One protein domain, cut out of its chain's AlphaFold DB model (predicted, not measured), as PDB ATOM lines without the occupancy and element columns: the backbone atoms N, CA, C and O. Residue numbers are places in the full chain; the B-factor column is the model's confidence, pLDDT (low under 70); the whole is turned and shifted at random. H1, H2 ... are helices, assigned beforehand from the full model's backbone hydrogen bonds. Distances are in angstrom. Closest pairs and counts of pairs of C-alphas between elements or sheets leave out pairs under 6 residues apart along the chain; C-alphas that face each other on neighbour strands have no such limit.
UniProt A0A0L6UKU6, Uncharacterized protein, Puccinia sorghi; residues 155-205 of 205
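This is residues 155 to 205 of the 205 residues of an uncharacterized protein of Puccinia sorghi (UniProt A0A0L6UKU6). A small body, made of two short helices, H1 and H2, set nearly crosswise and of the long looping stretch between them, has an arm on one side, where residues 195 to 205 stick out. The arm begins within H3, the third helix, and runs on through the residues after it to the chain's last residue. The printed part has 51 residues with three named helices, in the order H1, H2, H3, and no named strand; its class is all helix, though under half of the residues, 21, are in named elements. The whole is loose, with a radius of gyration of the C-alphas of 12.6 A, and spans 43 by 20 by 17 A, the arm making much of the length.

The first helix, H1, residues 158 to 164, and the second, H2, residues 183 to 188, are close but not clearly touching, with 1 pair of C-alphas within 8 A. Their closest C-alphas, those of Leu 158 and Lys 186, are 7.5 A apart. Their lines stand at 77 degrees, about perpendicular, and their centres are 13.8 A apart. H3, residues 192 to 199, is apart from H1. It is also apart from H2, although the two follow each other in the chain. In H1, H2 and H3 every backbone O of residue i and N of residue i+4 inside the helix are within hydrogen-bond range.

H1 begins with C-alpha 158 at (43.839, 30.496, -35.546), ends at Ser 164 and measures 9.9 A from first to last C-alpha. Residues 165 to 182 follow with no named element; their C-alphas lie 5 to 16 A from the mean of the C-alphas. H2 then begins at Gln 183, with its C-alpha at (36.664, 22.284, -31.989), and measures 8.6 A to Ala 188. H3, with 8 residues the longest helix, measures 10.9 A and ends with C-alpha 199 at (28.047, 45.201, -39.622).

The printed part runs from residue 155 to residue 205, the chain's last residue, and has no cut. The link from H1 to H2 is long, with 18 residues between them, and the link from H2 to H3 is tight, with 3. Residues 195 to 205 stand free, of which 195 to 199 belong to H3. Without them the body has 40 residues, spans 24 by 19 by 17 A and has a radius of gyration of 9.1 A. The two C-alphas farthest apart, those of Ser 180 and Trp 205, are 43.9 A from each other. The mean pLDDT of the printed part is 81.4, and the model's confidence is low, under 70, in residues 155 to 156 and 199 to 205.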
ATOM      1  N   VAL A 155      52.046  27.423 -36.965       55.38
ATOM      2  CA  VAL A 155      50.863  28.268 -36.935       55.38
ATOM      3  C   VAL A 155      50.572  28.533 -35.465       55.38
ATOM      4  O   VAL A 155      50.137  27.642 -34.736       55.38
ATOM      5  N   THR A 156      50.889  29.738 -35.010       67.25
ATOM      6  CA  THR A 156      50.864  30.046 -33.579       67.25
ATOM      7  C   THR A 156      49.441  30.283 -33.105       67.25
ATOM      8  O   THR A 156      49.137  30.129 -31.925       67.25
ATOM      9  N   SER A 157      48.541  30.636 -34.028       85.75
ATOM     10  CA  SER A 157      47.158  30.949 -33.703       85.75
ATOM     11  C   SER A 157      46.204  30.747 -34.879       85.75
ATOM     12  O   SER A 157      46.556  30.943 -36.043       85.75
ATOM     13  N   LEU A 158      44.934  30.477 -34.566       88.19
ATOM     14  CA  LEU A 158      43.839  30.496 -35.546       88.19
ATOM     15  C   LEU A 158      43.726  31.842 -36.276       88.19
ATOM     16  O   LEU A 158      43.319  31.885 -37.435       88.19
ATOM     17  N   LYS A 159      44.132  32.943 -35.629       88.50
ATOM     18  CA  LYS A 159      44.151  34.287 -36.220       88.50
ATOM     19  C   LYS A 159      45.105  34.374 -37.405       88.50
ATOM     20  O   LYS A 159      44.773  35.007 -38.404       88.50
ATOM     21  N   GLU A 160      46.275  33.764 -37.285       84.50
ATOM     22  CA  GLU A 160      47.297  33.737 -38.327       84.50
ATOM     23  C   GLU A 160      46.836  32.896 -39.523       84.50
ATOM     24  O   GLU A 160      46.885  33.362 -40.663       84.50
ATOM     25  N   VAL A 161      46.243  31.721 -39.262       85.81
ATOM     26  CA  VAL A 161      45.588  30.909 -40.305       85.81
ATOM     27  C   VAL A 161      44.528  31.733 -41.015       85.81
ATOM     28  O   VAL A 161      44.597  31.945 -42.218       85.81
ATOM     29  N   HIS A 162      43.572  32.267 -40.264       88.38
ATOM     30  CA  HIS A 162      42.457  33.016 -40.815       88.38
ATOM     31  C   HIS A 162      42.909  34.208 -41.676       88.38
ATOM     32  O   HIS A 162      42.334  34.445 -42.736       88.38
ATOM     33  N   LYS A 163      43.963  34.927 -41.268       85.56
ATOM     34  CA  LYS A 163      44.560  36.004 -42.071       85.56
ATOM     35  C   LYS A 163      45.244  35.487 -43.337       85.56
ATOM     36  O   LYS A 163      45.025  36.053 -44.403       85.56
ATOM     37  N   SER A 164      46.036  34.417 -43.239       79.94
ATOM     38  CA  SER A 164      46.746  33.839 -44.393       79.94
ATOM     39  C   SER A 164      45.805  33.246 -45.450       79.94
ATOM     40  O   SER A 164      46.133  33.261 -46.631       79.94
ATOM     41  N   PHE A 165      44.604  32.816 -45.047       82.44
ATOM     42  CA  PHE A 165      43.518  32.400 -45.942       82.44
ATOM     43  C   PHE A 165      42.563  33.548 -46.316       82.44
ATOM     44  O   PHE A 165      41.403  33.312 -46.657       82.44
ATOM     45  N   GLY A 166      43.017  34.803 -46.237       85.31
ATOM     46  CA  GLY A 166      42.259  35.948 -46.742       85.31
ATOM     47  C   GLY A 166      40.933  36.171 -46.020       85.31
ATOM     48  O   GLY A 166      39.929  36.487 -46.653       85.31
ATOM     49  N   HIS A 167      40.905  35.972 -44.701       90.12
ATOM     50  CA  HIS A 167      39.714  36.154 -43.873       90.12
ATOM     51  C   HIS A 167      38.540  35.212 -44.195       90.12
ATOM     52  O   HIS A 167      37.393  35.483 -43.825       90.12
ATOM     53  N   ALA A 168      38.801  34.073 -44.840       87.00
ATOM     54  CA  ALA A 168      37.785  33.052 -45.042       87.00
ATOM     55  C   ALA A 168      37.218  32.542 -43.696       87.00
ATOM     56  O   ALA A 168      37.870  32.579 -42.645       87.00
ATOM     57  N   SER A 169      35.985  32.035 -43.713       88.62
ATOM     58  CA  SER A 169      35.381  31.393 -42.541       88.62
ATOM     59  C   SER A 169      36.122  30.104 -42.185       88.62
ATOM     60  O   SER A 169      36.298  29.265 -43.068       88.62
ATOM     61  N   ILE A 170      36.442  29.907 -40.902       89.00
ATOM     62  CA  ILE A 170      37.123  28.712 -40.368       89.00
ATOM     63  C   ILE A 170      36.523  27.402 -40.907       89.00
ATOM     64  O   ILE A 170      37.254  26.545 -41.392       89.00
ATOM     65  N   GLY A 171      35.190  27.286 -40.943       85.25
ATOM     66  CA  GLY A 171      34.510  26.083 -41.438       85.25
ATOM     67  C   GLY A 171      34.779  25.728 -42.909       85.25
ATOM     68  O   GLY A 171      34.660  24.567 -43.274       85.25
ATOM     69  N   ARG A 172      35.181  26.685 -43.762       85.44
ATOM     70  CA  ARG A 172      35.486  26.413 -45.185       85.44
ATOM     71  C   ARG A 172      36.838  25.739 -45.396       85.44
ATOM     72  O   ARG A 172      37.051  25.151 -46.448       85.44
ATOM     73  N   PHE A 173      37.748  25.844 -44.435       81.00
ATOM     74  CA  PHE A 173      39.091  25.275 -44.539       81.00
ATOM     75  C   PHE A 173      39.453  24.441 -43.314       81.00
ATOM     76  O   PHE A 173      40.632  24.238 -43.041       81.00
ATOM     77  N   ASP A 174      38.455  23.917 -42.601       82.19
ATOM     78  CA  ASP A 174      38.653  23.155 -41.367       82.19
ATOM     79  C   ASP A 174      39.634  21.984 -41.540       82.19
ATOM     80  O   ASP A 174      40.513  21.771 -40.706       82.19
ATOM     81  N   HIS A 175      39.567  21.299 -42.686       81.31
ATOM     82  CA  HIS A 175      40.477  20.211 -43.055       81.31
ATOM     83  C   HIS A 175      41.944  20.640 -43.238       81.31
ATOM     84  O   HIS A 175      42.839  19.798 -43.182       81.31
ATOM     85  N   PHE A 176      42.200  21.933 -43.449       77.31
ATOM     86  CA  PHE A 176      43.540  22.509 -43.580       77.31
ATOM     87  C   PHE A 176      44.065  23.099 -42.267       77.31
ATOM     88  O   PHE A 176      45.258  23.393 -42.164       77.31
ATOM     89  N   ILE A 177      43.201  23.263 -41.259       83.31
ATOM     90  CA  ILE A 177      43.604  23.736 -39.937       83.31
ATOM     91  C   ILE A 177      44.306  22.590 -39.203       83.31
ATOM     92  O   ILE A 177      43.780  21.473 -39.164       83.31
ATOM     93  N   PRO A 178      45.477  22.836 -38.587       82.75
ATOM     94  CA  PRO A 178      46.137  21.839 -37.759       82.75
ATOM     95  C   PRO A 178      45.182  21.235 -36.722       82.75
ATOM     96  O   PRO A 178      44.466  21.951 -36.023       82.75
ATOM     97  N   LYS A 179      45.201  19.903 -36.585       83.38
ATOM     98  CA  LYS A 179      44.370  19.171 -35.608       83.38
ATOM     99  C   LYS A 179      44.713  19.489 -34.146       83.38
ATOM    100  O   LYS A 179      44.007  19.038 -33.255       83.38
ATOM    101  N   SER A 180      45.787  20.244 -33.906       86.19
ATOM    102  CA  SER A 180      46.146  20.771 -32.590       86.19
ATOM    103  C   SER A 180      45.119  21.769 -32.051       86.19
ATOM    104  O   SER A 180      45.029  21.921 -30.841       86.19
ATOM    105  N   PHE A 181      44.346  22.427 -32.923       88.44
ATOM    106  CA  PHE A 181      43.249  23.299 -32.508       88.44
ATOM    107  C   PHE A 181      41.987  22.476 -32.256       88.44
ATOM    108  O   PHE A 181      41.480  21.793 -33.152       88.44
ATOM    109  N   SER A 182      41.458  22.578 -31.044       90.50
ATOM    110  CA  SER A 182      40.215  21.930 -30.643       90.50
ATOM    111  C   SER A 182      39.004  22.548 -31.345       90.50
ATOM    112  O   SER A 182      39.003  23.705 -31.773       90.50
ATOM    113  N   GLN A 183      37.916  21.781 -31.425       89.62
ATOM    114  CA  GLN A 183      36.664  22.284 -31.989       89.62
ATOM    115  C   GLN A 183      36.101  23.466 -31.183       89.62
ATOM    116  O   GLN A 183      35.506  24.375 -31.761       89.62
ATOM    117  N   ALA A 184      36.323  23.479 -29.864       89.81
ATOM    118  CA  ALA A 184      35.917  24.572 -28.988       89.81
ATOM    119  C   ALA A 184      36.644  25.878 -29.347       89.81
ATOM    120  O   ALA A 184      35.994  26.904 -29.532       89.81
ATOM    121  N   GLU A 185      37.963  25.828 -29.551       90.69
ATOM    122  CA  GLU A 185      38.754  26.991 -29.981       90.69
ATOM    123  C   GLU A 185      38.316  27.507 -31.353       90.69
ATOM    124  O   GLU A 185      38.178  28.712 -31.549       90.69
ATOM    125  N   LYS A 186      38.048  26.602 -32.301       91.75
ATOM    126  CA  LYS A 186      37.559  26.962 -33.640       91.75
ATOM    127  C   LYS A 186      36.190  27.636 -33.598       91.75
ATOM    128  O   LYS A 186      35.952  28.573 -34.355       91.75
ATOM    129  N   SER A 187      35.304  27.159 -32.726       89.00
ATOM    130  CA  SER A 187      33.933  27.667 -32.596       89.00
ATOM    131  C   SER A 187      33.884  29.003 -31.851       89.00
ATOM    132  O   SER A 187      33.050  29.845 -32.163       89.00
ATOM    133  N   ALA A 188      34.800  29.213 -30.902       92.31
ATOM    134  CA  ALA A 188      34.944  30.463 -30.157       92.31
ATOM    135  C   ALA A 188      35.755  31.538 -30.909       92.31
ATOM    136  O   ALA A 188      35.852  32.675 -30.448       92.31
ATOM    137  N   PHE A 189      36.373  31.200 -32.044       93.38
ATOM    138  CA  PHE A 189      37.223  32.126 -32.781       93.38
ATOM    139  C   PHE A 189      36.412  33.234 -33.470       93.38
ATOM    140  O   PHE A 189      35.622  32.981 -34.381       93.38
ATOM    141  N   GLU A 190      36.706  34.486 -33.112       91.56
ATOM    142  CA  GLU A 190      36.141  35.672 -33.749       91.56
ATOM    143  C   GLU A 190      37.239  36.608 -34.280       91.56
ATOM    144  O   GLU A 190      38.202  36.955 -33.590       91.56
ATOM    145  N   CYS A 191      37.088  37.062 -35.527       92.56
ATOM    146  CA  CYS A 191      37.975  38.059 -36.117       92.56
ATOM    147  C   CYS A 191      37.325  39.445 -36.099       92.56
ATOM    148  O   CYS A 191      36.369  39.689 -36.837       92.56
ATOM    149  N   LYS A 192      37.909  40.384 -35.340       91.06
ATOM    150  CA  LYS A 192      37.445  41.784 -35.253       91.06
ATOM    151  C   LYS A 192      37.265  42.443 -36.630       91.06
ATOM    152  O   LYS A 192      36.243  43.072 -36.873       91.06
ATOM    153  N   SER A 193      38.215  42.260 -37.551       87.62
ATOM    154  CA  SER A 193      38.141  42.827 -38.910       87.62
ATOM    155  C   SER A 193      36.945  42.287 -39.704       87.62
ATOM    156  O   SER A 193      36.256  43.045 -40.388       87.62
ATOM    157  N   CYS A 194      36.658  40.988 -39.584       89.12
ATOM    158  CA  CYS A 194      35.508  40.363 -40.239       89.12
ATOM    159  C   CYS A 194      34.182  40.749 -39.587       89.12
ATOM    160  O   CYS A 194      33.200  40.933 -40.301       89.12
ATOM    161  N   ALA A 195      34.149  40.867 -38.257       86.69
ATOM    162  CA  ALA A 195      32.969  41.306 -37.521       86.69
ATOM    163  C   ALA A 195      32.565  42.726 -37.946       86.69
ATOM    164  O   ALA A 195      31.432  42.941 -38.371       86.69
ATOM    165  N   LEU A 196      33.521  43.664 -37.974       83.50
ATOM    166  CA  LEU A 196      33.294  45.034 -38.447       83.50
ATOM    167  C   LEU A 196      32.810  45.079 -39.904       83.50
ATOM    168  O   LEU A 196      31.869  45.802 -40.215       83.50
ATOM    169  N   SER A 197      33.391  44.257 -40.785       76.38
ATOM    170  CA  SER A 197      33.004  44.196 -42.205       76.38
ATOM    171  C   SER A 197      31.599  43.626 -42.443       76.38
ATOM    172  O   SER A 197      31.011  43.854 -43.499       76.38
ATOM    173  N   LYS A 198      31.057  42.842 -41.501       71.62
ATOM    174  CA  LYS A 198      29.686  42.315 -41.583       71.62
ATOM    175  C   LYS A 198      28.646  43.348 -41.153       71.62
ATOM    176  O   LYS A 198      27.574  43.380 -41.741       71.62
ATOM    177  N   ILE A 199      28.966  44.188 -40.169       67.12
ATOM    178  CA  ILE A 199      28.047  45.201 -39.622       67.12
ATOM    179  C   ILE A 199      27.820  46.347 -40.621       67.12
ATOM    180  O   ILE A 199      26.737  46.919 -40.677       67.12
ATOM    181  N   THR A 200      28.816  46.665 -41.451       59.41
ATOM    182  CA  THR A 200      28.729  47.756 -42.437       59.41
ATOM    183  C   THR A 200      27.919  47.412 -43.687       59.41
ATOM    184  O   THR A 200      27.652  48.298 -44.498       59.41
ATOM    185  N   LYS A 201      27.476  46.159 -43.847       57.75
ATOM    186  CA  LYS A 201      26.480  45.804 -44.861       57.75
ATOM    187  C   LYS A 201      25.100  46.172 -44.331       57.75
ATOM    188  O   LYS A 201      24.378  45.319 -43.821       57.75
ATOM    189  N   GLN A 202      24.750  47.453 -44.429       59.94
ATOM    190  CA  GLN A 202      23.355  47.846 -44.279       59.94
ATOM    191  C   GLN A 202      22.516  47.052 -45.291       59.94
ATOM    192  O   GLN A 202      22.956  46.887 -46.436       59.94
ATOM    193  N   PRO A 203      21.336  46.539 -44.904       56.50
ATOM    194  CA  PRO A 203      20.378  46.083 -45.891       56.50
ATOM    195  C   PRO A 203      20.059  47.301 -46.754       56.50
ATOM    196  O   PRO A 203      19.625  48.331 -46.238       56.50
ATOM    197  N   LEU A 204      20.347  47.209 -48.048       55.66
ATOM    198  CA  LEU A 204      19.761  48.120 -49.015       55.66
ATOM    199  C   LEU A 204      18.274  47.754 -49.042       55.66
ATOM    200  O   LEU A 204      17.903  46.749 -49.648       55.66
ATOM    201  N   TRP A 205      17.487  48.477 -48.246       49.47
ATOM    202  CA  TRP A 205      16.035  48.532 -48.378       49.47
ATOM    203  C   TRP A 205      15.692  49.381 -49.599       49.47
ATOM    204  O   TRP A 205      16.387  50.404 -49.804       49.47
TER     205      TRP A 205